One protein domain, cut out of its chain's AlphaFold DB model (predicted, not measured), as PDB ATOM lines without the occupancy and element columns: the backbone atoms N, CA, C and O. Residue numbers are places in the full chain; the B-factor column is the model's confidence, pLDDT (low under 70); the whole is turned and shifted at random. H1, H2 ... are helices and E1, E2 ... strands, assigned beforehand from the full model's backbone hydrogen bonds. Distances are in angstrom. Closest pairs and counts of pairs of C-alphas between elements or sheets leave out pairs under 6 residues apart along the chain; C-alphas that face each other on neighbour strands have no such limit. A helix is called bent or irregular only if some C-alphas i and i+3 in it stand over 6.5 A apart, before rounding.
ATOM      1  N   PRO A 293     184.481 128.798 153.590       54.91
ATOM      2  CA  PRO A 293     185.866 128.949 153.152       54.91
ATOM      3  C   PRO A 293     186.308 130.411 153.232       54.91
ATOM      4  O   PRO A 293     185.527 131.300 152.890       54.91
ATOM      5  N   LYS A 294     187.554 130.645 153.664       66.44
ATOM      6  CA  LYS A 294     188.139 131.989 153.677       66.44
ATOM      7  C   LYS A 294     188.066 132.572 152.269       66.44
ATOM      8  O   LYS A 294     188.570 131.965 151.323       66.44
ATOM      9  N   ASP A 295     187.425 133.722 152.155       76.19
ATOM     10  CA  ASP A 295     187.289 134.476 150.913       76.19
ATOM     11  C   ASP A 295     187.719 135.921 151.168       76.19
ATOM     12  O   ASP A 295     187.755 136.362 152.318       76.19
ATOM     13  N   LYS A 296     188.062 136.659 150.117       84.69
ATOM     14  CA  LYS A 296     188.552 138.032 150.247       84.69
ATOM     15  C   LYS A 296     187.422 139.028 150.106       84.69
ATOM     16  O   LYS A 296     186.672 138.990 149.131       84.69
ATOM     17  N   VAL A 297     187.327 139.951 151.057       85.00
ATOM     18  CA  VAL A 297     186.401 141.087 150.963       85.00
ATOM     19  C   VAL A 297     186.859 142.023 149.846       85.00
ATOM     20  O   VAL A 297     188.019 142.420 149.816       85.00
ATOM     21  N   VAL A 298     185.942 142.414 148.963       87.50
ATOM     22  CA  VAL A 298     186.174 143.397 147.889       87.50
ATOM     23  C   VAL A 298     185.471 144.718 148.190       87.50
ATOM     24  O   VAL A 298     185.988 145.796 147.896       87.50
ATOM     25  N   GLU A 299     184.277 144.645 148.775       90.00
ATOM     26  CA  GLU A 299     183.434 145.810 149.024       90.00
ATOM     27  C   GLU A 299     182.630 145.609 150.309       90.00
ATOM     28  O   GLU A 299     182.109 144.519 150.551       90.00
ATOM     29  N   ILE A 300     182.514 146.673 151.106       89.94
ATOM     30  CA  ILE A 300     181.622 146.742 152.265       89.94
ATOM     31  C   ILE A 300     180.711 147.955 152.082       89.94
ATOM     32  O   ILE A 300     181.190 149.091 152.062       89.94
ATOM     33  N   GLY A 301     179.409 147.710 151.953       90.50
ATOM     34  CA  GLY A 301     178.364 148.729 151.937       90.50
ATOM     35  C   GLY A 301     177.669 148.801 153.292       90.50
ATOM     36  O   GLY A 301     177.324 147.766 153.856       90.50
ATOM     37  N   ILE A 302     177.462 150.008 153.813       91.81
ATOM     38  CA  ILE A 302     176.740 150.247 155.067       91.81
ATOM     39  C   ILE A 302     175.372 150.838 154.751       91.81
ATOM     40  O   ILE A 302     175.286 151.801 153.990       91.81
ATOM     41  N   PHE A 303     174.335 150.279 155.367       91.12
ATOM     42  CA  PHE A 303     172.949 150.689 155.203       91.12
ATOM     43  C   PHE A 303     172.371 150.999 156.575       91.12
ATOM     44  O   PHE A 303     171.985 150.106 157.328       91.12
ATOM     45  N   ASP A 304     172.374 152.283 156.899       89.75
ATOM     46  CA  ASP A 304     171.673 152.834 158.046       89.75
ATOM     47  C   ASP A 304     170.412 153.562 157.615       89.75
ATOM     48  O   ASP A 304     170.140 153.691 156.419       89.75
ATOM     49  N   HIS A 305     169.642 154.033 158.591       89.50
ATOM     50  CA  HIS A 305     168.389 154.733 158.325       89.50
ATOM     51  C   HIS A 305     168.544 155.831 157.252       89.50
ATOM     52  O   HIS A 305     167.810 155.838 156.265       89.50
ATOM     53  N   ASP A 306     169.544 156.704 157.392       88.69
ATOM     54  CA  ASP A 306     169.770 157.826 156.475       88.69
ATOM     55  C   ASP A 306     170.192 157.360 155.070       88.69
ATOM     56  O   ASP A 306     169.691 157.874 154.066       88.69
ATOM     57  N   ALA A 307     171.088 156.373 154.971       89.62
ATOM     58  CA  ALA A 307     171.531 155.824 153.693       89.62
ATOM     59  C   ALA A 307     170.392 155.119 152.946       89.62
ATOM     60  O   ALA A 307     170.269 155.267 151.728       89.62
ATOM     61  N   ILE A 308     169.545 154.380 153.667       91.56
ATOM     62  CA  ILE A 308     168.386 153.688 153.097       91.56
ATOM     63  C   ILE A 308     167.370 154.713 152.582       91.56
ATOM     64  O   ILE A 308     166.919 154.603 151.439       91.56
ATOM     65  N   MET A 309     167.072 155.746 153.375       92.75
ATOM     66  CA  MET A 309     166.178 156.831 152.966       92.75
ATOM     67  C   MET A 309     166.692 157.569 151.730       92.75
ATOM     68  O   MET A 309     165.926 157.794 150.800       92.75
ATOM     69  N   ALA A 310     167.986 157.892 151.667       91.12
ATOM     70  CA  ALA A 310     168.559 158.595 150.520       91.12
ATOM     71  C   ALA A 310     168.415 157.807 149.203       91.12
ATOM     72  O   ALA A 310     168.133 158.394 148.156       91.12
ATOM     73  N   ILE A 311     168.586 156.480 149.247       90.38
ATOM     74  CA  ILE A 311     168.394 155.608 148.078       90.38
ATOM     75  C   ILE A 311     166.910 155.554 147.694       90.38
ATOM     76  O   ILE A 311     166.578 155.728 146.519       90.38
ATOM     77  N   TRP A 312     166.021 155.372 148.674       92.56
ATOM     78  CA  TRP A 312     164.577 155.330 148.441       92.56
ATOM     79  C   TRP A 312     164.056 156.629 147.811       92.56
ATOM     80  O   TRP A 312     163.324 156.593 146.818       92.56
ATOM     81  N   GLU A 313     164.471 157.783 148.345       91.69
ATOM     82  CA  GLU A 313     164.071 159.099 147.844       91.69
ATOM     83  C   GLU A 313     164.511 159.304 146.392       91.69
ATOM     84  O   GLU A 313     163.737 159.795 145.571       91.69
ATOM     85  N   GLU A 314     165.734 158.899 146.049       91.56
ATOM     86  CA  GLU A 314     166.255 159.008 144.687       91.56
ATOM     87  C   GLU A 314     165.478 158.121 143.699       91.56
ATOM     88  O   GLU A 314     165.202 158.561 142.577       91.56
ATOM     89  N   ASN A 315     165.069 156.920 144.123       89.25
ATOM     90  CA  ASN A 315     164.243 156.009 143.324       89.25
ATOM     91  C   ASN A 315     162.817 156.550 143.107       89.25
ATOM     92  O   ASN A 315     162.244 156.365 142.029       89.25
ATOM     93  N   HIS A 316     162.262 157.264 144.093       90.06
ATOM     94  CA  HIS A 316     160.853 157.675 144.115       90.06
ATOM     95  C   HIS A 316     160.595 159.162 143.858       90.06
ATOM     96  O   HIS A 316     159.438 159.555 143.730       90.06
ATOM     97  N   LYS A 317     161.625 160.003 143.693       87.88
ATOM     98  CA  LYS A 317     161.508 161.468 143.496       87.88
ATOM     99  C   LYS A 317     160.559 161.939 142.383       87.88
ATOM    100  O   LYS A 317     160.241 163.124 142.303       87.88
ATOM    101  N   GLY A 318     160.169 161.048 141.469       86.06
ATOM    102  CA  GLY A 318     159.229 161.318 140.380       86.06
ATOM    103  C   GLY A 318     157.775 160.922 140.661       86.06
ATOM    104  O   GLY A 318     156.931 161.136 139.789       86.06
ATOM    105  N   ASP A 319     157.473 160.332 141.821       88.50
ATOM    106  CA  ASP A 319     156.143 159.812 142.131       88.50
ATOM    107  C   ASP A 319     155.172 160.941 142.547       88.50
ATOM    108  O   ASP A 319     155.477 161.730 143.445       88.50
ATOM    109  N   PRO A 320     153.971 161.037 141.945       87.06
ATOM    110  CA  PRO A 320     152.944 162.001 142.348       87.06
ATOM    111  C   PRO A 320     152.509 161.911 143.821       87.06
ATOM    112  O   PRO A 320     151.923 162.868 144.330       87.06
ATOM    113  N   LYS A 321     152.750 160.776 144.486       90.50
ATOM    114  CA  LYS A 321     152.441 160.505 145.896       90.50
ATOM    115  C   LYS A 321     153.681 160.453 146.790       90.50
ATOM    116  O   LYS A 321     153.605 159.903 147.884       90.50
ATOM    117  N   PHE A 322     154.799 161.028 146.348       88.62
ATOM    118  CA  PHE A 322     156.090 160.958 147.039       88.62
ATOM    119  C   PHE A 322     156.002 161.150 148.560       88.62
ATOM    120  O   PHE A 322     156.455 160.289 149.299       88.62
ATOM    121  N   GLU A 323     155.361 162.223 149.031       89.12
ATOM    122  CA  GLU A 323     155.260 162.521 150.470       89.12
ATOM    123  C   GLU A 323     154.442 161.475 151.253       89.12
ATOM    124  O   GLU A 323     154.802 161.130 152.372       89.12
ATOM    125  N   GLU A 324     153.369 160.933 150.661       87.75
ATOM    126  CA  GLU A 324     152.537 159.885 151.282       87.75
ATOM    127  C   GLU A 324     153.319 158.566 151.382       87.75
ATOM    128  O   GLU A 324     153.328 157.914 152.423       87.75
ATOM    129  N   LEU A 325     154.023 158.198 150.307       88.00
ATOM    130  CA  LEU A 325     154.842 156.986 150.256       88.00
ATOM    131  C   LEU A 325     156.081 157.090 151.150       88.00
ATOM    132  O   LEU A 325     156.512 156.087 151.715       88.00
ATOM    133  N   LYS A 326     156.632 158.298 151.298       89.88
ATOM    134  CA  LYS A 326     157.781 158.571 152.159       89.88
ATOM    135  C   LYS A 326     157.425 158.350 153.622       89.88
ATOM    136  O   LYS A 326     158.148 157.643 154.312       89.88
ATOM    137  N   GLU A 327     156.293 158.891 154.072       89.69
ATOM    138  CA  GLU A 327     155.811 158.693 155.444       89.69
ATOM    139  C   GLU A 327     155.537 157.204 155.733       89.69
ATOM    140  O   GLU A 327     155.904 156.694 156.794       89.69
ATOM    141  N   GLU A 328     154.963 156.472 154.768       87.25
ATOM    142  CA  GLU A 328     154.758 155.022 154.891       87.25
ATOM    143  C   GLU A 328     156.090 154.256 154.983       87.25
ATOM    144  O   GLU A 328     156.236 153.353 155.810       87.25
ATOM    145  N   PHE A 329     157.074 154.613 154.154       88.75
ATOM    146  CA  PHE A 329     158.375 153.948 154.126       88.75
ATOM    147  C   PHE A 329     159.220 154.256 155.372       88.75
ATOM    148  O   PHE A 329     159.792 153.336 155.957       88.75
ATOM    149  N   GLU A 330     159.228 155.502 155.852       88.88
ATOM    150  CA  GLU A 330     159.877 155.890 157.115       88.88
ATOM    151  C   GLU A 330     159.310 155.096 158.302       88.88
ATOM    152  O   GLU A 330     160.062 154.602 159.148       88.88
ATOM    153  N   ALA A 331     157.987 154.895 158.341       86.38
ATOM    154  CA  ALA A 331     157.340 154.088 159.372       86.38
ATOM    155  C   ALA A 331     157.761 152.606 159.322       86.38
ATOM    156  O   ALA A 331     157.910 151.972 160.370       86.38
ATOM    157  N   LYS A 332     157.988 152.048 158.124       85.62
ATOM    158  CA  LYS A 332     158.530 150.686 157.959       85.62
ATOM    159  C   LYS A 332     159.976 150.600 158.441       85.62
ATOM    160  O   LYS A 332     160.334 149.642 159.127       85.62
ATOM    161  N   LEU A 333     160.777 151.615 158.118       85.88
ATOM    162  CA  LEU A 333     162.202 151.679 158.427       85.88
ATOM    163  C   LEU A 333     162.489 151.834 159.926       85.88
ATOM    164  O   LEU A 333     163.510 151.351 160.404       85.88
ATOM    165  N   ALA A 334     161.572 152.434 160.689       82.06
ATOM    166  CA  ALA A 334     161.707 152.613 162.138       82.06
ATOM    167  C   ALA A 334     161.912 151.301 162.930       82.06
ATOM    168  O   ALA A 334     162.423 151.338 164.047       82.06
ATOM    169  N   ASN A 335     161.525 150.155 162.361       73.31
ATOM    170  CA  ASN A 335     161.639 148.833 162.991       73.31
ATOM    171  C   ASN A 335     162.746 147.956 162.380       73.31
ATOM    172  O   ASN A 335     162.796 146.755 162.651       73.31
ATOM    173  N   ILE A 336     163.599 148.525 161.528       79.44
ATOM    174  CA  ILE A 336     164.662 147.807 160.827       79.44
ATOM    175  C   ILE A 336     166.007 148.234 161.406       79.44
ATOM    176  O   ILE A 336     166.314 149.419 161.488       79.44
ATOM    177  N   ASN A 337     166.813 147.248 161.798       80.94
ATOM    178  CA  ASN A 337     168.172 147.491 162.267       80.94
ATOM    179  C   ASN A 337     169.097 147.850 161.096       80.94
ATOM    180  O   ASN A 337     168.958 147.299 160.001       80.94
ATOM    181  N   ASP A 338     170.091 148.693 161.375       88.12
ATOM    182  CA  ASP A 338     171.234 148.935 160.495       88.12
ATOM    183  C   ASP A 338     171.887 147.604 160.069       88.12
ATOM    184  O   ASP A 338     171.913 146.621 160.822       88.12
ATOM    185  N   PHE A 339     172.450 147.562 158.863       89.06
ATOM    186  CA  PHE A 339     173.151 146.377 158.372       89.06
ATOM    187  C   PHE A 339     174.304 146.718 157.420       89.06
ATOM    188  O   PHE A 339     174.404 147.812 156.862       89.06
ATOM    189  N   ALA A 340     175.196 145.749 157.234       90.62
ATOM    190  CA  ALA A 340     176.304 145.803 156.294       90.62
ATOM    191  C   ALA A 340     176.142 144.734 155.206       90.62
ATOM    192  O   ALA A 340     175.788 143.587 155.490       90.62
ATOM    193  N   LEU A 341     176.461 145.094 153.964       91.56
ATOM    194  CA  LEU A 341     176.632 144.160 152.856       91.56
ATOM    195  C   LEU A 341     178.110 143.989 152.549       91.56
ATOM    196  O   LEU A 341     178.820 144.970 152.345       91.56
ATOM    197  N   LEU A 342     178.556 142.745 152.450       90.31
ATOM    198  CA  LEU A 342     179.920 142.400 152.088       90.31
ATOM    199  C   LEU A 342     179.918 141.642 150.772       90.31
ATOM    200  O   LEU A 342     179.288 140.591 150.660       90.31
ATOM    201  N   LYS A 343     180.656 142.151 149.788       90.81
ATOM    202  CA  LYS A 343     180.920 141.435 148.540       90.81
ATOM    203  C   LYS A 343     182.315 140.848 148.578       90.81
ATOM    204  O   LYS A 343     183.267 141.502 149.007       90.81
ATOM    205  N   THR A 344     182.419 139.619 148.104       88.75
ATOM    206  CA  THR A 344     183.668 138.860 148.080       88.75
ATOM    207  C   THR A 344     184.204 138.681 146.669       88.75
ATOM    208  O   THR A 344     183.480 138.865 145.689       88.75
ATOM    209  N   GLU A 345     185.478 138.311 146.557       87.12
ATOM    210  CA  GLU A 345     186.145 138.072 145.275       87.12
ATOM    211  C   GLU A 345     185.509 136.907 144.499       87.12
ATOM    212  O   GLU A 345     185.447 136.949 143.270       87.12
ATOM    213  N   SER A 346     184.928 135.918 145.194       83.31
ATOM    214  CA  SER A 346     184.138 134.851 144.558       83.31
ATOM    215  C   SER A 346     182.807 135.318 143.947       83.31
ATOM    216  O   SER A 346     182.114 134.525 143.308       83.31
ATOM    217  N   GLY A 347     182.433 136.588 144.133       84.88
ATOM    218  CA  GLY A 347     181.168 137.160 143.675       84.88
ATOM    219  C   GLY A 347     179.991 136.915 144.622       84.88
ATOM    220  O   GLY A 347     178.874 137.321 144.310       84.88
ATOM    221  N   LYS A 348     180.214 136.281 145.781       85.06
ATOM    222  CA  LYS A 348     179.172 136.091 146.799       85.06
ATOM    223  C   LYS A 348     178.928 137.372 147.592       85.06
ATOM    224  O   LYS A 348     179.872 138.103 147.911       85.06
ATOM    225  N   THR A 349     177.662 137.594 147.943       89.75
ATOM    226  CA  THR A 349     177.209 138.715 148.775       89.75
ATOM    227  C   THR A 349     176.705 138.198 150.117       89.75
ATOM    228  O   THR A 349     175.921 137.251 150.163       89.75
ATOM    229  N   TYR A 350     177.134 138.834 151.201       87.50
ATOM    230  CA  TYR A 350     176.750 138.490 152.567       87.50
ATOM    231  C   TYR A 350     176.130 139.695 153.266       87.50
ATOM    232  O   TYR A 350     176.583 140.821 153.071       87.50
ATOM    233  N   LEU A 351     175.112 139.455 154.087       87.69
ATOM    234  CA  LEU A 351     174.369 140.470 154.824       87.69
ATOM    235  C   LEU A 351     174.552 140.257 156.326       87.69
ATOM    236  O   LEU A 351     174.150 139.226 156.866       87.69
ATOM    237  N   MET A 352     175.146 141.240 156.999       84.75
ATOM    238  CA  MET A 352     175.357 141.250 158.443       84.75
ATOM    239  C   MET A 352     174.474 142.318 159.089       84.75
ATOM    240  O   MET A 352     174.658 143.505 158.833       84.75
ATOM    241  N   ILE A 353     173.533 141.906 159.934       82.19
ATOM    242  CA  ILE A 353     172.732 142.831 160.751       82.19
ATOM    243  C   ILE A 353     173.637 143.405 161.843       82.19
ATOM    244  O   ILE A 353     174.494 142.687 162.351       82.19
ATOM    245  N   ASP A 354     173.479 144.674 162.220       78.75
ATOM    246  CA  ASP A 354     174.405 145.314 163.161       78.75
ATOM    247  C   ASP A 354     174.472 144.612 164.528       78.75
ATOM    248  O   ASP A 354     175.530 144.550 165.146       78.75
ATOM    249  N   SER A 355     173.384 143.962 164.946       66.94
ATOM    250  CA  SER A 355     173.305 143.096 166.133       66.94
ATOM    251  C   SER A 355     173.983 141.721 165.972       66.94
ATOM    252  O   SER A 355     173.585 140.748 166.609       66.94
ATOM    253  N   ALA A 356     174.894 141.567 165.018       66.81
ATOM    254  CA  ALA A 356     175.660 140.342 164.823       66.81
ATOM    255  C   ALA A 356     177.061 140.497 165.428       66.81
ATOM    256  O   ALA A 356     177.630 141.592 165.483       66.81
ATOM    257  N   ASP A 357     177.637 139.381 165.871       75.69
ATOM    258  CA  ASP A 357     178.965 139.378 166.481       75.69
ATOM    259  C   ASP A 357     180.046 139.622 165.417       75.69
ATOM    260  O   ASP A 357     179.948 139.182 164.270       75.69
ATOM    261  N   TYR A 358     181.143 140.276 165.790       80.56
ATOM    262  CA  TYR A 358     182.318 140.324 164.924       80.56
ATOM    263  C   TYR A 358     183.625 140.245 165.696       80.56
ATOM    264  O   TYR A 358     183.771 140.705 166.833       80.56
ATOM    265  N   GLU A 359     184.613 139.677 165.021       83.50
ATOM    266  CA  GLU A 359     185.994 139.667 165.459       83.50
ATOM    267  C   GLU A 359     186.891 140.115 164.313       83.50
ATOM    268  O   GLU A 359     186.650 139.826 163.140       83.50
ATOM    269  N   TYR A 360     187.954 140.827 164.660       83.25
ATOM    270  CA  TYR A 360     189.041 141.060 163.731       83.25
ATOM    271  C   TYR A 360     190.382 140.802 164.396       83.25
ATOM    272  O   TYR A 360     190.581 141.102 165.581       83.25
ATOM    273  N   LEU A 361     191.301 140.260 163.605       82.75
ATOM    274  CA  LEU A 361     192.699 140.098 163.952       82.75
ATOM    275  C   LEU A 361     193.558 140.568 162.782       82.75
ATOM    276  O   LEU A 361     193.769 139.849 161.806       82.75
ATOM    277  N   PHE A 362     194.092 141.778 162.915       80.06
ATOM    278  CA  PHE A 362     194.994 142.353 161.924       80.06
ATOM    279  C   PHE A 362     196.387 142.520 162.537       80.06
ATOM    280  O   PHE A 362     196.572 143.352 163.434       80.06
ATOM    281  N   PRO A 363     197.380 141.725 162.102       70.31
ATOM    282  CA  PRO A 363     198.768 141.904 162.496       70.31
ATOM    283  C   PRO A 363     199.239 143.311 162.109       70.31
ATOM    284  O   PRO A 363     199.138 143.699 160.948       70.31
ATOM    285  N   ASN A 364     199.777 144.065 163.071       67.69
ATOM    286  CA  ASN A 364     200.298 145.419 162.849       67.69
ATOM    287  C   ASN A 364     201.821 145.486 163.056       67.69
ATOM    288  O   ASN A 364     202.342 146.366 163.743       67.69
ATOM    289  N   GLY A 365     202.545 144.520 162.481       66.44
ATOM    290  CA  GLY A 365     204.008 144.481 162.535       66.44
ATOM    291  C   GLY A 365     204.538 144.572 163.975       66.44
ATOM    292  O   GLY A 365     204.017 143.886 164.844       66.44
ATOM    293  N   PRO A 366     205.576 145.368 164.278       62.47
ATOM    294  CA  PRO A 366     206.171 145.420 165.609       62.47
ATOM    295  C   PRO A 366     205.222 145.988 166.675       62.47
ATOM    296  O   PRO A 366     205.527 145.879 167.863       62.47
ATOM    297  N   LEU A 367     204.090 146.583 166.280       64.25
ATOM    298  CA  LEU A 367     203.027 146.969 167.197       64.25
ATOM    299  C   LEU A 367     202.090 145.781 167.470       64.25
ATOM    300  O   LEU A 367     201.910 144.912 166.614       64.25
ATOM    301  N   PRO A 368     201.462 145.728 168.658       66.50
ATOM    302  CA  PRO A 368     200.475 144.704 168.963       66.50
ATOM    303  C   PRO A 368     199.400 144.625 167.877       66.50
ATOM    304  O   PRO A 368     198.953 145.649 167.358       66.50
ATOM    305  N   ALA A 369     198.980 143.404 167.547       71.25
ATOM    306  CA  ALA A 369     197.909 143.193 166.588       71.25
ATOM    307  C   ALA A 369     196.635 143.934 167.020       71.25
ATOM    308  O   ALA A 369     196.282 143.950 168.205       71.25
ATOM    309  N   PHE A 370     195.918 144.495 166.049       74.06
ATOM    310  CA  PHE A 370     194.577 144.997 166.293       74.06
ATOM    311  C   PHE A 370     193.667 143.790 166.491       74.06
ATOM    312  O   PHE A 370     193.345 143.087 165.533       74.06
ATOM    313  N   LYS A 371     193.303 143.531 167.749       77.00
ATOM    314  CA  LYS A 371     192.371 142.472 168.121       77.00
ATOM    315  C   LYS A 371     191.190 143.060 168.870       77.00
ATOM    316  O   LYS A 371     191.365 143.673 169.924       77.00
ATOM    317  N   LYS A 372     189.989 142.805 168.367       78.69
ATOM    318  CA  LYS A 372     188.752 143.088 169.089       78.69
ATOM    319  C   LYS A 372     187.743 141.993 168.803       78.69
ATOM    320  O   LYS A 372     187.625 141.538 167.673       78.69
ATOM    321  N   VAL A 373     187.021 141.622 169.849       76.62
ATOM    322  CA  VAL A 373     185.777 140.863 169.769       76.62
ATOM    323  C   VAL A 373     184.717 141.796 170.318       76.62
ATOM    324  O   VAL A 373     184.861 142.283 171.444       76.62
ATOM    325  N   ALA A 374     183.712 142.108 169.516       73.69
ATOM    326  CA  ALA A 374     182.594 142.918 169.958       73.69
ATOM    327  C   ALA A 374     181.290 142.205 169.623       73.69
ATOM    328  O   ALA A 374     181.199 141.476 168.635       73.69
ATOM    329  N   LYS A 375     180.312 142.431 170.494       67.44
ATOM    330  CA  LYS A 375     178.928 142.035 170.287       67.44
ATOM    331  C   LYS A 375     178.170 143.270 169.850       67.44
ATOM    332  O   LYS A 375     178.430 144.314 170.448       67.44
ATOM    333  N   ASP A 376     177.300 143.119 168.858       64.38
ATOM    334  CA  ASP A 376     176.358 144.137 168.386       64.38
ATOM    335  C   ASP A 376     177.025 145.498 168.065       64.38
ATOM    336  O   ASP A 376     177.233 146.321 168.956       64.38
ATOM    337  N   GLY A 377     177.393 145.755 166.802       72.44
ATOM    338  CA  GLY A 377     177.901 147.076 166.394       72.44
ATOM    339  C   GLY A 377     179.046 147.064 165.379       72.44
ATOM    340  O   GLY A 377     180.078 147.707 165.611       72.44
ATOM    341  N   PHE A 378     178.938 146.298 164.287       83.44
ATOM    342  CA  PHE A 378     179.908 146.382 163.185       83.44
ATOM    343  C   PHE A 378     179.692 147.644 162.346       83.44
ATOM    344  O   PHE A 378     180.662 148.305 161.973       83.44
ATOM    345  N   VAL A 379     178.437 148.008 162.087       85.31
ATOM    346  CA  VAL A 379     178.039 149.170 161.293       85.31
ATOM    347  C   VAL A 379     178.498 150.459 161.968       85.31
ATOM    348  O   VAL A 379     179.202 151.255 161.343       85.31
ATOM    349  N   GLU A 380     178.169 150.649 163.248       84.81
ATOM    350  CA  GLU A 380     178.589 151.838 164.002       84.81
ATOM    351  C   GLU A 380     180.120 151.956 164.048       84.81
ATOM    352  O   GLU A 380     180.691 153.020 163.782       84.81
ATOM    353  N   MET A 381     180.803 150.837 164.303       86.75
ATOM    354  CA  MET A 381     182.261 150.783 164.304       86.75
ATOM    355  C   MET A 381     182.827 151.180 162.940       86.75
ATOM    356  O   MET A 381     183.649 152.093 162.884       86.75
ATOM    357  N   TYR A 382     182.359 150.577 161.845       87.94
ATOM    358  CA  TYR A 382     182.869 150.835 160.499       87.94
ATOM    359  C   TYR A 382     182.622 152.281 160.039       87.94
ATOM    360  O   TYR A 382     183.494 152.877 159.404       87.94
ATOM    361  N   LYS A 383     181.484 152.889 160.406       87.19
ATOM    362  CA  LYS A 383     181.210 154.317 160.151       87.19
ATOM    363  C   LYS A 383     182.194 155.239 160.870       87.19
ATOM    364  O   LYS A 383     182.582 156.262 160.314       87.19
ATOM    365  N   SER A 384     182.593 154.884 162.094       86.19
ATOM    366  CA  SER A 384     183.534 155.682 162.891       86.19
ATOM    367  C   SER A 384     184.974 155.643 162.363       86.19
ATOM    368  O   SER A 384     185.792 156.486 162.741       86.19
ATOM    369  N   LEU A 385     185.295 154.676 161.496       87.00
ATOM    370  CA  LEU A 385     186.630 154.537 160.931       87.00
ATOM    371  C   LEU A 385     186.884 155.578 159.832       87.00
ATOM    372  O   LEU A 385     186.009 155.835 159.000       87.00
ATOM    373  N   PRO A 386     188.102 156.143 159.765       87.69
ATOM    374  CA  PRO A 386     188.518 156.916 158.604       87.69
ATOM    375  C   PRO A 386     188.624 156.008 157.370       87.69
ATOM    376  O   PRO A 386     188.847 154.802 157.488       87.69
ATOM    377  N   ASP A 387     188.503 156.589 156.175       85.25
ATOM    378  CA  ASP A 387     188.672 155.831 154.927       85.25
ATOM    379  C   ASP A 387     190.109 155.302 154.790       85.25
ATOM    380  O   ASP A 387     190.313 154.146 154.434       85.25
ATOM    381  N   SER A 388     191.095 156.124 155.162       82.44
ATOM    382  CA  SER A 388     192.510 155.758 155.218       82.44
ATOM    383  C   SER A 388     193.180 156.435 156.414       82.44
ATOM    384  O   SER A 388     192.937 157.614 156.695       82.44
ATOM    385  N   ALA A 389     194.016 155.694 157.135       79.00
ATOM    386  CA  ALA A 389     194.833 156.169 158.236       79.00
ATOM    387  C   ALA A 389     196.303 156.297 157.799       79.00
ATOM    388  O   ALA A 389     196.814 155.475 157.031       79.00
ATOM    389  N   PRO A 390     197.029 157.313 158.304       75.00
ATOM    390  CA  PRO A 390     198.441 157.474 158.001       75.00
ATOM    391  C   PRO A 390     199.252 156.280 158.520       75.00
ATOM    392  O   PRO A 390     199.004 155.747 159.606       75.00
ATOM    393  N   SER A 391     200.257 155.890 157.741       73.38
ATOM    394  CA  SER A 391     201.261 154.914 158.161       73.38
ATOM    395  C   SER A 391     202.486 155.632 158.719       73.38
ATOM    396  O   SER A 391     202.875 156.688 158.214       73.38
ATOM    397  N   LYS A 392     203.109 155.063 159.754       72.44
ATOM    398  CA  LYS A 392     204.399 155.529 160.272       72.44
ATOM    399  C   LYS A 392     205.456 154.431 160.206       72.44
ATOM    400  O   LYS A 392     205.142 153.265 160.447       72.44
ATOM    401  N   PRO A 393     206.718 154.798 159.921       72.56
ATOM    402  CA  PRO A 393     207.820 153.859 159.983       72.56
ATOM    403  C   PRO A 393     208.138 153.518 161.444       72.56
ATOM    404  O   PRO A 393     208.364 154.405 162.269       72.56
ATOM    405  N   TYR A 394     208.207 152.230 161.753       68.00
ATOM    406  CA  TYR A 394     208.757 151.697 162.992       68.00
ATOM    407  C   TYR A 394     210.050 150.950 162.680       68.00
ATOM    408  O   TYR A 394     210.091 150.150 161.754       68.00
ATOM    409  N   LEU A 487     193.182 151.832 162.960       79.31
ATOM    410  CA  LEU A 487     192.300 151.062 162.095       79.31
ATOM    411  C   LEU A 487     191.576 152.010 161.126       79.31
ATOM    412  O   LEU A 487     191.139 153.088 161.524       79.31
ATOM    413  N   ASP A 488     191.436 151.591 159.876       84.38
ATOM    414  CA  ASP A 488     190.689 152.292 158.834       84.38
ATOM    415  C   ASP A 488     189.907 151.292 157.973       84.38
ATOM    416  O   ASP A 488     190.054 150.073 158.119       84.38
ATOM    417  N   LYS A 489     189.053 151.806 157.085       86.88
ATOM    418  CA  LYS A 489     188.193 150.973 156.230       86.88
ATOM    419  C   LYS A 489     188.989 150.116 155.238       86.88
ATOM    420  O   LYS A 489     188.600 148.983 154.960       86.88
ATOM    421  N   GLU A 490     190.127 150.609 154.746       82.50
ATOM    422  CA  GLU A 490     191.006 149.868 153.828       82.50
ATOM    423  C   GLU A 490     191.572 148.574 154.429       82.50
ATOM    424  O   GLU A 490     191.935 147.670 153.676       82.50
ATOM    425  N   VAL A 491     191.687 148.459 155.759       78.06
ATOM    426  CA  VAL A 491     192.182 147.219 156.382       78.06
ATOM    427  C   VAL A 491     191.227 146.049 156.136       78.06
ATOM    428  O   VAL A 491     191.702 144.937 155.901       78.06
ATOM    429  N   PHE A 492     189.916 146.306 156.141       83.81
ATOM    430  CA  PHE A 492     188.883 145.296 155.904       83.81
ATOM    431  C   PHE A 492     188.756 144.928 154.424       83.81
ATOM    432  O   PHE A 492     188.417 143.790 154.111       83.81
ATOM    433  N   ASN A 493     189.063 145.855 153.514       80.75
ATOM    434  CA  ASN A 493     189.131 145.556 152.089       80.75
ATOM    435  C   ASN A 493     190.385 144.710 151.780       80.75
ATOM    436  O   ASN A 493     191.512 145.081 152.119       80.75
ATOM    437  N   GLY A 494     190.192 143.544 151.164       74.06
ATOM    438  CA  GLY A 494     191.234 142.547 150.919       74.06
ATOM    439  C   GLY A 494     191.598 141.678 152.127       74.06
ATOM    440  O   GLY A 494     192.562 140.919 152.039       74.06
ATOM    441  N   ALA A 495     190.866 141.786 153.243       82.69
ATOM    442  CA  ALA A 495     190.986 140.853 154.360       82.69
ATOM    443  C   ALA A 495     190.364 139.497 153.997       82.69
ATOM    444  O   ALA A 495     189.321 139.441 153.337       82.69
ATOM    445  N   ASP A 496     190.989 138.423 154.471       83.19
ATOM    446  CA  ASP A 496     190.378 137.104 154.511       83.19
ATOM    447  C   ASP A 496     189.264 137.140 155.550       83.19
ATOM    448  O   ASP A 496     189.474 137.444 156.725       83.19
ATOM    449  N   VAL A 497     188.055 136.827 155.124       77.50
ATOM    450  CA  VAL A 497     186.892 136.822 155.995       77.50
ATOM    451  C   VAL A 497     186.368 135.404 156.129       77.50
ATOM    452  O   VAL A 497     186.206 134.667 155.156       77.50
ATOM    453  N   THR A 498     186.133 135.009 157.374       77.31
ATOM    454  CA  THR A 498     185.402 133.790 157.706       77.31
ATOM    455  C   THR A 498     183.985 134.189 158.075       77.31
ATOM    456  O   THR A 498     183.767 134.944 159.027       77.31
ATOM    457  N   PHE A 499     183.034 133.672 157.311       71.06
ATOM    458  CA  PHE A 499     181.615 133.914 157.510       71.06
ATOM    459  C   PHE A 499     180.994 132.774 158.300       71.06
ATOM    460  O   PHE A 499     181.310 131.607 158.064       71.06
ATOM    461  N   TYR A 500     180.075 133.133 159.186       67.56
ATOM    462  CA  TYR A 500     179.251 132.197 159.937       67.56
ATOM    463  C   TYR A 500     177.801 132.455 159.520       67.56
ATOM    464  O   TYR A 500     177.159 133.350 160.084       67.56
ATOM    465  N   PRO A 501     177.304 131.776 158.470       56.78
ATOM    466  CA  PRO A 501     176.000 132.052 157.909       56.78
ATOM    467  C   PRO A 501     174.913 131.769 158.943       56.78
ATOM    468  O   PRO A 501     174.989 130.839 159.750       56.78
ATOM    469  N   VAL A 502     173.868 132.583 158.903       52.53
ATOM    470  CA  VAL A 502     172.600 132.232 159.521       52.53
ATOM    471  C   VAL A 502     172.061 131.066 158.699       52.53
ATOM    472  O   VAL A 502     171.846 131.208 157.501       52.53
ATOM    473  N   ALA A 503     171.896 129.892 159.293       44.31
ATOM    474  CA  ALA A 503     171.230 128.780 158.635       44.31
ATOM    475  C   ALA A 503     169.719 128.949 158.814       44.31
ATOM    476  O   ALA A 503     169.222 129.150 159.926       44.31
ATOM    477  N   ALA A 504     168.972 128.852 157.720       38.09
ATOM    478  CA  ALA A 504     167.523 128.792 157.794       38.09
ATOM    479  C   ALA A 504     167.133 127.368 158.187       38.09
ATOM    480  O   ALA A 504     166.949 126.516 157.324       38.09
ATOM    481  N   ARG A 505     166.958 127.066 159.474       38.22
ATOM    482  CA  ARG A 505     166.198 125.867 159.850       38.22
ATOM    483  C   ARG A 505     164.709 126.161 159.726       38.22
ATOM    484  O   ARG A 505     163.969 126.158 160.705       38.22
ATOM    485  N   ILE A 506     164.263 126.364 158.490       30.72
ATOM    486  CA  ILE A 506     162.893 126.036 158.112       30.72
ATOM    487  C   ILE A 506     162.926 124.536 157.798       30.72
ATOM    488  O   ILE A 506     163.323 124.142 156.711       30.72
ATOM    489  N   LEU A 507     162.576 123.691 158.774       31.19
ATOM    490  CA  LEU A 507     162.357 122.243 158.591       31.19
ATOM    491  C   LEU A 507     163.525 121.459 157.925       31.19
ATOM    492  O   LEU A 507     163.484 121.119 156.749       31.19
ATOM    493  N   TYR A 508     164.518 121.045 158.722       30.73
ATOM    494  CA  TYR A 508     165.492 119.982 158.378       30.73
ATOM    495  C   TYR A 508     166.425 120.201 157.169       30.73
ATOM    496  O   TYR A 508     166.867 119.217 156.564       30.73
ATOM    497  N   THR A 509     166.806 121.438 156.850       36.72
ATOM    498  CA  THR A 509     167.901 121.711 155.901       36.72
ATOM    499  C   THR A 509     169.088 122.387 156.597       36.72
ATOM    500  O   THR A 509     168.940 123.062 157.617       36.72
ATOM    501  N   THR A 510     170.299 122.140 156.093       43.94
ATOM    502  CA  THR A 510     171.557 122.790 156.515       43.94
ATOM    503  C   THR A 510     171.884 123.999 155.633       43.94
ATOM    504  O   THR A 510     173.039 124.408 155.551       43.94
ATOM    505  N   ASP A 511     170.887 124.525 154.923       52.72
ATOM    506  CA  ASP A 511     171.099 125.516 153.876       52.72
ATOM    507  C   ASP A 511     171.293 126.923 154.466       52.72
ATOM    508  O   ASP A 511     170.698 127.303 155.479       52.72
ATOM    509  N   GLU A 512     172.149 127.705 153.808       66.31
ATOM    510  CA  GLU A 512     172.375 129.123 154.096       66.31
ATOM    511  C   GLU A 512     171.048 129.903 153.999       66.31
ATOM    512  O   GLU A 512     170.343 129.796 152.991       66.31
ATOM    513  N   LEU A 513     170.709 130.716 155.009       70.62
ATOM    514  CA  LEU A 513     169.585 131.650 154.923       70.62
ATOM    515  C   LEU A 513     169.915 132.714 153.883       70.62
ATOM    516  O   LEU A 513     170.892 133.451 154.029       70.62
ATOM    517  N   LYS A 514     169.058 132.828 152.873       82.19
ATOM    518  CA  LYS A 514     169.181 133.821 151.807       82.19
ATOM    519  C   LYS A 514     168.033 134.815 151.844       82.19
ATOM    520  O   LYS A 514     166.982 134.541 152.424       82.19
ATOM    521  N   VAL A 515     168.201 135.945 151.164       83.56
ATOM    522  CA  VAL A 515     167.109 136.907 150.938       83.56
ATOM    523  C   VAL A 515     165.911 136.224 150.269       83.56
ATOM    524  O   VAL A 515     164.783 136.405 150.721       83.56
ATOM    525  N   SER A 516     166.144 135.327 149.303       78.06
ATOM    526  CA  SER A 516     165.088 134.518 148.676       78.06
ATOM    527  C   SER A 516     164.278 133.697 149.683       78.06
ATOM    528  O   SER A 516     163.078 133.517 149.511       78.06
ATOM    529  N   THR A 517     164.914 133.211 150.749       73.44
ATOM    530  CA  THR A 517     164.245 132.435 151.797       73.44
ATOM    531  C   THR A 517     163.294 133.309 152.620       73.44
ATOM    532  O   THR A 517     162.199 132.869 152.967       73.44
ATOM    533  N   LEU A 518     163.675 134.559 152.910       71.81
ATOM    534  CA  LEU A 518     162.789 135.509 153.591       71.81
ATOM    535  C   LEU A 518     161.657 136.002 152.679       71.81
ATOM    536  O   LEU A 518     160.535 136.182 153.149       71.81
ATOM    537  N   GLU A 519     161.911 136.165 151.380       72.94
ATOM    538  CA  GLU A 519     160.852 136.441 150.400       72.94
ATOM    539  C   GLU A 519     159.831 135.296 150.341       72.94
ATOM    540  O   GLU A 519     158.622 135.531 150.369       72.94
ATOM    541  N   GLU A 520     160.292 134.043 150.288       66.56
ATOM    542  CA  GLU A 520     159.421 132.866 150.353       66.56
ATOM    543  C   GLU A 520     158.607 132.848 151.648       66.56
ATOM    544  O   GLU A 520     157.397 132.617 151.602       66.56
ATOM    545  N   PHE A 521     159.229 133.158 152.790       62.94
ATOM    546  CA  PHE A 521     158.546 133.301 154.075       62.94
ATOM    547  C   PHE A 521     157.443 134.367 154.007       62.94
ATOM    548  O   PHE A 521     156.285 134.044 154.276       62.94
ATOM    549  N   LYS A 522     157.760 135.592 153.558       68.56
ATOM    550  CA  LYS A 522     156.796 136.693 153.371       68.56
ATOM    551  C   LYS A 522     155.607 136.269 152.512       68.56
ATOM    552  O   LYS A 522     154.464 136.413 152.932       68.56
ATOM    553  N   ASN A 523     155.876 135.697 151.338       66.00
ATOM    554  CA  ASN A 523     154.851 135.303 150.363       66.00
ATOM    555  C   ASN A 523     153.922 134.201 150.860       66.00
ATOM    556  O   ASN A 523     152.830 133.991 150.329       66.00
ATOM    557  N   SER A 524     154.381 133.447 151.845       54.38
ATOM    558  CA  SER A 524     153.648 132.303 152.323       54.38
ATOM    559  C   SER A 524     152.563 132.735 153.332       54.38
ATOM    560  O   SER A 524     151.469 132.154 153.346       54.38
ATOM    561  N   PHE A 525     152.793 133.790 154.121       47.56
ATOM    562  CA  PHE A 525     151.732 134.404 154.921       47.56
ATOM    563  C   PHE A 525     150.752 135.151 154.002       47.56
ATOM    564  O   PHE A 525     151.136 135.962 153.168       47.56
ATOM    565  N   GLY A 526     149.452 134.876 154.148       50.00
ATOM    566  CA  GLY A 526     148.415 135.655 153.466       50.00
ATOM    567  C   GLY A 526     148.271 137.069 154.048       50.00
ATOM    568  O   GLY A 526     149.000 137.470 154.948       50.00
ATOM    569  N   SER A 527     147.248 137.806 153.614       50.94
ATOM    570  CA  SER A 527     146.973 139.193 154.032       50.94
ATOM    571  C   SER A 527     146.546 139.380 155.502       50.94
ATOM    572  O   SER A 527     146.056 140.447 155.866       50.94
ATOM    573  N   SER A 528     146.607 138.348 156.348       50.09
ATOM    574  CA  SER A 528     146.113 138.404 157.729       50.09
ATOM    575  C   SER A 528     146.889 137.449 158.634       50.09
ATOM    576  O   SER A 528     146.737 136.231 158.535       50.09
ATOM    577  N   ILE A 529     147.707 138.012 159.525       52.56
ATOM    578  CA  ILE A 529     148.456 137.278 160.550       52.56
ATOM    579  C   ILE A 529     147.635 137.306 161.842       52.56
ATOM    580  O   ILE A 529     147.309 138.379 162.345       52.56
ATOM    581  N   ILE A 530     147.270 136.133 162.366       44.12
ATOM    582  CA  ILE A 530     146.511 135.999 163.617       44.12
ATOM    583  C   ILE A 530     147.328 135.124 164.563       44.12
ATOM    584  O   ILE A 530     147.572 133.959 164.255       44.12
ATOM    585  N   SER A 531     147.722 135.684 165.705       41.72
ATOM    586  CA  SER A 531     148.397 134.972 166.791       41.72
ATOM    587  C   SER A 531     147.711 135.265 168.125       41.72
ATOM    588  O   SER A 531     147.115 136.327 168.300       41.72
ATOM    589  N   ALA A 532     147.776 134.309 169.054       33.72
ATOM    590  CA  ALA A 532     147.352 134.500 170.441       33.72
ATOM    591  C   ALA A 532     148.375 135.320 171.249       33.72
ATOM    592  O   ALA A 532     148.017 135.928 172.255       33.72
ATOM    593  N   ASP A 533     149.626 135.347 170.785       42.47
ATOM    594  CA  ASP A 533     150.680 136.234 171.265       42.47
ATOM    595  C   ASP A 533     150.678 137.511 170.418       42.47
ATOM    596  O   ASP A 533     150.823 137.450 169.192       42.47
ATOM    597  N   VAL A 534     150.488 138.655 171.074       53.06
ATOM    598  CA  VAL A 534     150.409 139.973 170.433       53.06
ATOM    599  C   VAL A 534     151.738 140.419 169.820       53.06
ATOM    600  O   VAL A 534     151.709 141.195 168.873       53.06
ATOM    601  N   ASP A 535     152.873 139.879 170.273       48.41
ATOM    602  CA  ASP A 535     154.202 140.262 169.778       48.41
ATOM    603  C   ASP A 535     154.573 139.532 168.474       48.41
ATOM    604  O   ASP A 535     155.465 139.952 167.732       48.41
ATOM    605  N   VAL A 536     153.917 138.405 168.178       51.06
ATOM    606  CA  VAL A 536     154.222 137.578 166.998       51.06
ATOM    607  C   VAL A 536     153.854 138.284 165.685       51.06
ATOM    608  O   VAL A 536     154.708 138.324 164.797       51.06
ATOM    609  N   PRO A 537     152.648 138.864 165.518       59.94
ATOM    610  CA  PRO A 537     152.309 139.633 164.325       59.94
ATOM    611  C   PRO A 537     153.284 140.784 164.087       59.94
ATOM    612  O   PRO A 537     153.756 140.935 162.964       59.94
ATOM    613  N   ASP A 538     153.655 141.524 165.134       65.00
ATOM    614  CA  ASP A 538     154.576 142.662 165.036       65.00
ATOM    615  C   ASP A 538     155.962 142.237 164.529       65.00
ATOM    616  O   ASP A 538     156.521 142.864 163.628       65.00
ATOM    617  N   ARG A 539     156.493 141.110 165.022       63.47
ATOM    618  CA  ARG A 539     157.767 140.545 164.537       63.47
ATOM    619  C   ARG A 539     157.690 140.069 163.089       63.47
ATOM    620  O   ARG A 539     158.635 140.268 162.331       63.47
ATOM    621  N   VAL A 540     156.581 139.447 162.688       62.25
ATOM    622  CA  VAL A 540     156.387 139.003 161.298       62.25
ATOM    623  C   VAL A 540     156.271 140.210 160.362       62.25
ATOM    624  O   VAL A 540     156.902 140.217 159.306       62.25
ATOM    625  N   TYR A 541     155.548 141.260 160.762       71.56
ATOM    626  CA  TYR A 541     155.490 142.511 160.004       71.56
ATOM    627  C   TYR A 541     156.858 143.194 159.907       71.56
ATOM    628  O   TYR A 541     157.203 143.686 158.835       71.56
ATOM    629  N   ALA A 542     157.678 143.160 160.961       70.62
ATOM    630  CA  ALA A 542     159.052 143.659 160.896       70.62
ATOM    631  C   ALA A 542     159.894 142.903 159.849       70.62
ATOM    632  O   ALA A 542     160.621 143.530 159.081       70.62
ATOM    633  N   ILE A 543     159.745 141.576 159.744       74.06
ATOM    634  CA  ILE A 543     160.406 140.773 158.699       74.06
ATOM    635  C   ILE A 543     159.901 141.162 157.303       74.06
ATOM    636  O   ILE A 543     160.702 141.273 156.379       74.06
ATOM    637  N   PHE A 544     158.596 141.392 157.128       77.62
ATOM    638  CA  PHE A 544     158.048 141.794 155.824       77.62
ATOM    639  C   PHE A 544     158.573 143.155 155.394       77.62
ATOM    640  O   PHE A 544     159.018 143.297 154.258       77.62
ATOM    641  N   ASN A 545     158.563 144.118 156.316       83.12
ATOM    642  CA  ASN A 545     159.126 145.444 156.096       83.12
ATOM    643  C   ASN A 545     160.607 145.339 155.730       83.12
ATOM    644  O   ASN A 545     161.056 146.001 154.801       83.12
ATOM    645  N   PHE A 546     161.354 144.468 156.411       83.25
ATOM    646  CA  PHE A 546     162.760 144.259 156.106       83.25
ATOM    647  C   PHE A 546     162.963 143.705 154.694       83.25
ATOM    648  O   PHE A 546     163.750 144.267 153.945       83.25
ATOM    649  N   VAL A 547     162.204 142.682 154.285       82.88
ATOM    650  CA  VAL A 547     162.249 142.153 152.910       82.88
ATOM    651  C   VAL A 547     161.927 143.236 151.875       82.88
ATOM    652  O   VAL A 547     162.634 143.331 150.880       82.88
ATOM    653  N   GLU A 548     160.922 144.082 152.120       86.25
ATOM    654  CA  GLU A 548     160.591 145.208 151.225       86.25
ATOM    655  C   GLU A 548     161.745 146.202 151.095       86.25
ATOM    656  O   GLU A 548     162.055 146.640 149.991       86.25
ATOM    657  N   VAL A 549     162.421 146.516 152.201       88.31
ATOM    658  CA  VAL A 549     163.617 147.363 152.172       88.31
ATOM    659  C   VAL A 549     164.748 146.703 151.382       88.31
ATOM    660  O   VAL A 549     165.400 147.373 150.588       88.31
ATOM    661  N   LEU A 550     164.981 145.397 151.540       89.81
ATOM    662  CA  LEU A 550     166.027 144.700 150.782       89.81
ATOM    663  C   LEU A 550     165.733 144.675 149.271       89.81
ATOM    664  O   LEU A 550     166.651 144.866 148.469       89.81
ATOM    665  N   GLU A 551     164.469 144.469 148.889       88.06
ATOM    666  CA  GLU A 551     164.005 144.521 147.496       88.06
ATOM    667  C   GLU A 551     164.216 145.916 146.891       88.06
ATOM    668  O   GLU A 551     164.764 146.037 145.792       88.06
ATOM    669  N   GLU A 552     163.847 146.965 147.626       87.50
ATOM    670  CA  GLU A 552     164.007 148.362 147.215       87.50
ATOM    671  C   GLU A 552     165.473 148.754 146.991       87.50
ATOM    672  O   GLU A 552     165.819 149.437 146.027       87.50
ATOM    673  N   LEU A 553     166.360 148.278 147.865       87.69
ATOM    674  CA  LEU A 553     167.799 148.515 147.770       87.69
ATOM    675  C   LEU A 553     168.469 147.688 146.658       87.69
ATOM    676  O   LEU A 553     169.674 147.819 146.435       87.69
ATOM    677  N   GLY A 554     167.717 146.830 145.960       88.06
ATOM    678  CA  GLY A 554     168.227 145.983 144.884       88.06
ATOM    679  C   GLY A 554     169.192 144.903 145.375       88.06
ATOM    680  O   GLY A 554     170.102 144.506 144.639       88.06
ATOM    681  N   ILE A 555     169.034 144.444 146.619       89.88
ATOM    682  CA  ILE A 555     169.925 143.449 147.218       89.88
ATOM    683  C   ILE A 555     169.688 142.084 146.548       89.88
ATOM    684  O   ILE A 555     168.537 141.673 146.382       89.88
ATOM    685  N   PRO A 556     170.749 141.357 146.138       89.12
ATOM    686  CA  PRO A 556     170.597 140.085 145.443       89.12
ATOM    687  C   PRO A 556     169.829 139.050 146.268       89.12
ATOM    688  O   PRO A 556     170.077 138.876 147.461       89.12
ATOM    689  N   LYS A 557     168.945 138.293 145.612       87.06
ATOM    690  CA  LYS A 557     168.147 137.241 146.264       87.06
ATOM    691  C   LYS A 557     168.994 136.119 146.858       87.06
ATOM    692  O   LYS A 557     168.571 135.457 147.799       87.06
ATOM    693  N   ASP A 558     170.177 135.890 146.299       87.38
ATOM    694  CA  ASP A 558     171.145 134.904 146.764       87.38
ATOM    695  C   ASP A 558     172.083 135.433 147.857       87.38
ATOM    696  O   ASP A 558     172.925 134.669 148.329       87.38
ATOM    697  N   ALA A 559     171.930 136.694 148.289       87.44
ATOM    698  CA  ALA A 559     172.691 137.234 149.405       87.44
ATOM    699  C   ALA A 559     172.403 136.441 150.686       87.44
ATOM    700  O   ALA A 559     171.245 136.190 151.031       87.44
ATOM    701  N   VAL A 560     173.473 136.041 151.374       83.12
ATOM    702  CA  VAL A 560     173.427 135.141 152.533       83.12
ATOM    703  C   VAL A 560     173.510 135.937 153.825       83.12
ATOM    704  O   VAL A 560     174.418 136.744 154.006       83.12
ATOM    705  N   PHE A 561     172.603 135.679 154.759       78.25
ATOM    706  CA  PHE A 561     172.662 136.278 156.087       78.25
ATOM    707  C   PHE A 561     173.805 135.678 156.897       78.25
ATOM    708  O   PHE A 561     174.016 134.468 156.869       78.25
ATOM    709  N   VAL A 562     174.514 136.503 157.665       74.12
ATOM    710  CA  VAL A 562     175.616 136.065 158.531       74.12
ATOM    711  C   VAL A 562     175.424 136.527 159.972       74.12
ATOM    712  O   VAL A 562     174.962 137.631 160.244       74.12
ATOM    713  N   SER A 563     175.764 135.629 160.891       65.81
ATOM    714  CA  SER A 563     175.629 135.771 162.346       65.81
ATOM    715  C   SER A 563     176.901 136.251 163.024       65.81
ATOM    716  O   SER A 563     176.857 136.876 164.080       65.81
ATOM    717  N   MET A 564     178.034 135.938 162.399       73.19
ATOM    718  CA  MET A 564     179.339 136.390 162.820       73.19
ATOM    719  C   MET A 564     180.239 136.586 161.606       73.19
ATOM    720  O   MET A 564     180.205 135.801 160.651       73.19
ATOM    721  N   LEU A 565     181.081 137.613 161.677       76.19
ATOM    722  CA  LEU A 565     182.205 137.810 160.768       76.19
ATOM    723  C   LEU A 565     183.518 137.751 161.534       76.19
ATOM    724  O   LEU A 565     183.675 138.405 162.567       76.19
ATOM    725  N   LYS A 566     184.484 137.003 161.001       82.19
ATOM    726  CA  LYS A 566     185.877 137.082 161.448       82.19
ATOM    727  C   LYS A 566     186.743 137.596 160.324       82.19
ATOM    728  O   LYS A 566     186.867 136.921 159.307       82.19
ATOM    729  N   PHE A 567     187.342 138.760 160.522       83.81
ATOM    730  CA  PHE A 567     188.284 139.334 159.575       83.81
ATOM    731  C   PHE A 567     189.713 139.037 160.009       83.81
ATOM    732  O   PHE A 567     190.121 139.336 161.132       83.81
ATOM    733  N   GLU A 568     190.487 138.486 159.093       81.62
ATOM    734  CA  GLU A 568     191.907 138.228 159.245       81.62
ATOM    735  C   GLU A 568     192.632 138.810 158.039       81.62
ATOM    736  O   GLU A 568     192.126 138.833 156.924       81.62
ATOM    737  N   ARG A 569     193.842 139.310 158.240       74.12
ATOM    738  CA  ARG A 569     194.695 139.715 157.124       74.12
ATOM    739  C   ARG A 569     196.095 139.246 157.436       74.12
ATOM    740  O   ARG A 569     196.571 139.479 158.544       74.12
TER     741      ARG A 569
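AT A GLANCE: This is residues 293 to 394 and 487 to 569 of the 683 residues of an uncharacterized protein of Kosmotoga pacifica (UniProt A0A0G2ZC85). A small five-stranded barrel of bent strands, E1, E2, E3, E7 and E6 round the ring, sits between a cluster of helices H1, H2, H5 and H6 at one end and, at the other, the far part of the E3 and E4 hairpin, with E5 beyond the ring too. H3 and H4 pack on the outside of the barrel, and the ring closes through a short pairing of E6 with E1. The printed part has 185 residues with six named helices and seven named strands, in the order E1 H1 H2 E2 E3 E4 H3 E5 H4 E6 H5 H6 E7; the sheet is mixed, and so is the class, helices and strands. The whole is compact, with a radius of gyration of the C-alphas of 18.7 A and spans of 63 by 45 by 30 A.

IN THESE COORDINATES: Find C-alpha 295 at (187.289, 134.476, 150.913), where E1 begins; it runs 22.1 A to residue 303. H1, residues 305 to 316, and H2, 322 to 333, follow, then E2, 339 to 344. E3, 349 to 364, spans 27.9 A and bends by 111 degrees at residue 353; E4, 367 to 374, spans 21.0 A. Next come H3, 378 to 384, E5, 391 to 394, H4, 489 to 492, and E6, 496 to 506, 29.8 A. H5 holds 515 to 524, H6 535 to 552, 25.9 A, and E7 560 to 568, ending at (191.907, 138.228, 159.245).

HOW THE PARTS SIT: Look first at E1 and E2, antiparallel, with N 301 and O 341 2.8 A apart. E2, E3 and E4 form a meander, each strand the antiparallel neighbour of the one before: N 340 and O 352 are 2.8 A apart, N 362 and O 370 3.0 A. E3 and E7 are parallel, N 359 to O 565 2.9 A; E7 and E6 are antiparallel, N 498 to O 566 2.8 A; E6 and E1 are antiparallel, N 497 to O 295 2.9 A. H3 stands up from the sheet over E3, outside the barrel; their closest C-alphas, Asp 354 and Phe 378, are 5.6 A apart. H4 is on the barrel, over none of its strands, at a height of 5.9 A. H5 runs along E6, at 15 degrees on the local plane, though only just on a plane fitted to 6 C-alphas. H5 touches H6, closest C-alphas Lys 522 and Phe 544, 5.8 A, at a steep tilt of 53 degrees. H6 touches H2 at Asn 545 and Lys 332, 5.6 A. H1 and H2 are a helical hairpin, closest C-alphas His 316 and Phe 322, 6.5 A, at a shallow tilt of 33 degrees, only just short of steep. E5 pairs with no named strand. In H1, H2, H3, H5 and H6 every O i to N i+4 pair is within hydrogen-bond range; H4 is too short for one.

THE WHOLE: The C-alphas farthest apart, Pro 393 and Ala 532, are 64.3 A apart. Residues 395 to 486 are not printed, and C-alphas 394 and 487 are 16.5 A apart across this cut. No link printed whole is long. Residues 530 to 536 stand free. The mean pLDDT of the printed part is 76.3; 47 residues are under 70, among them 500 to 512 and 520 to 540.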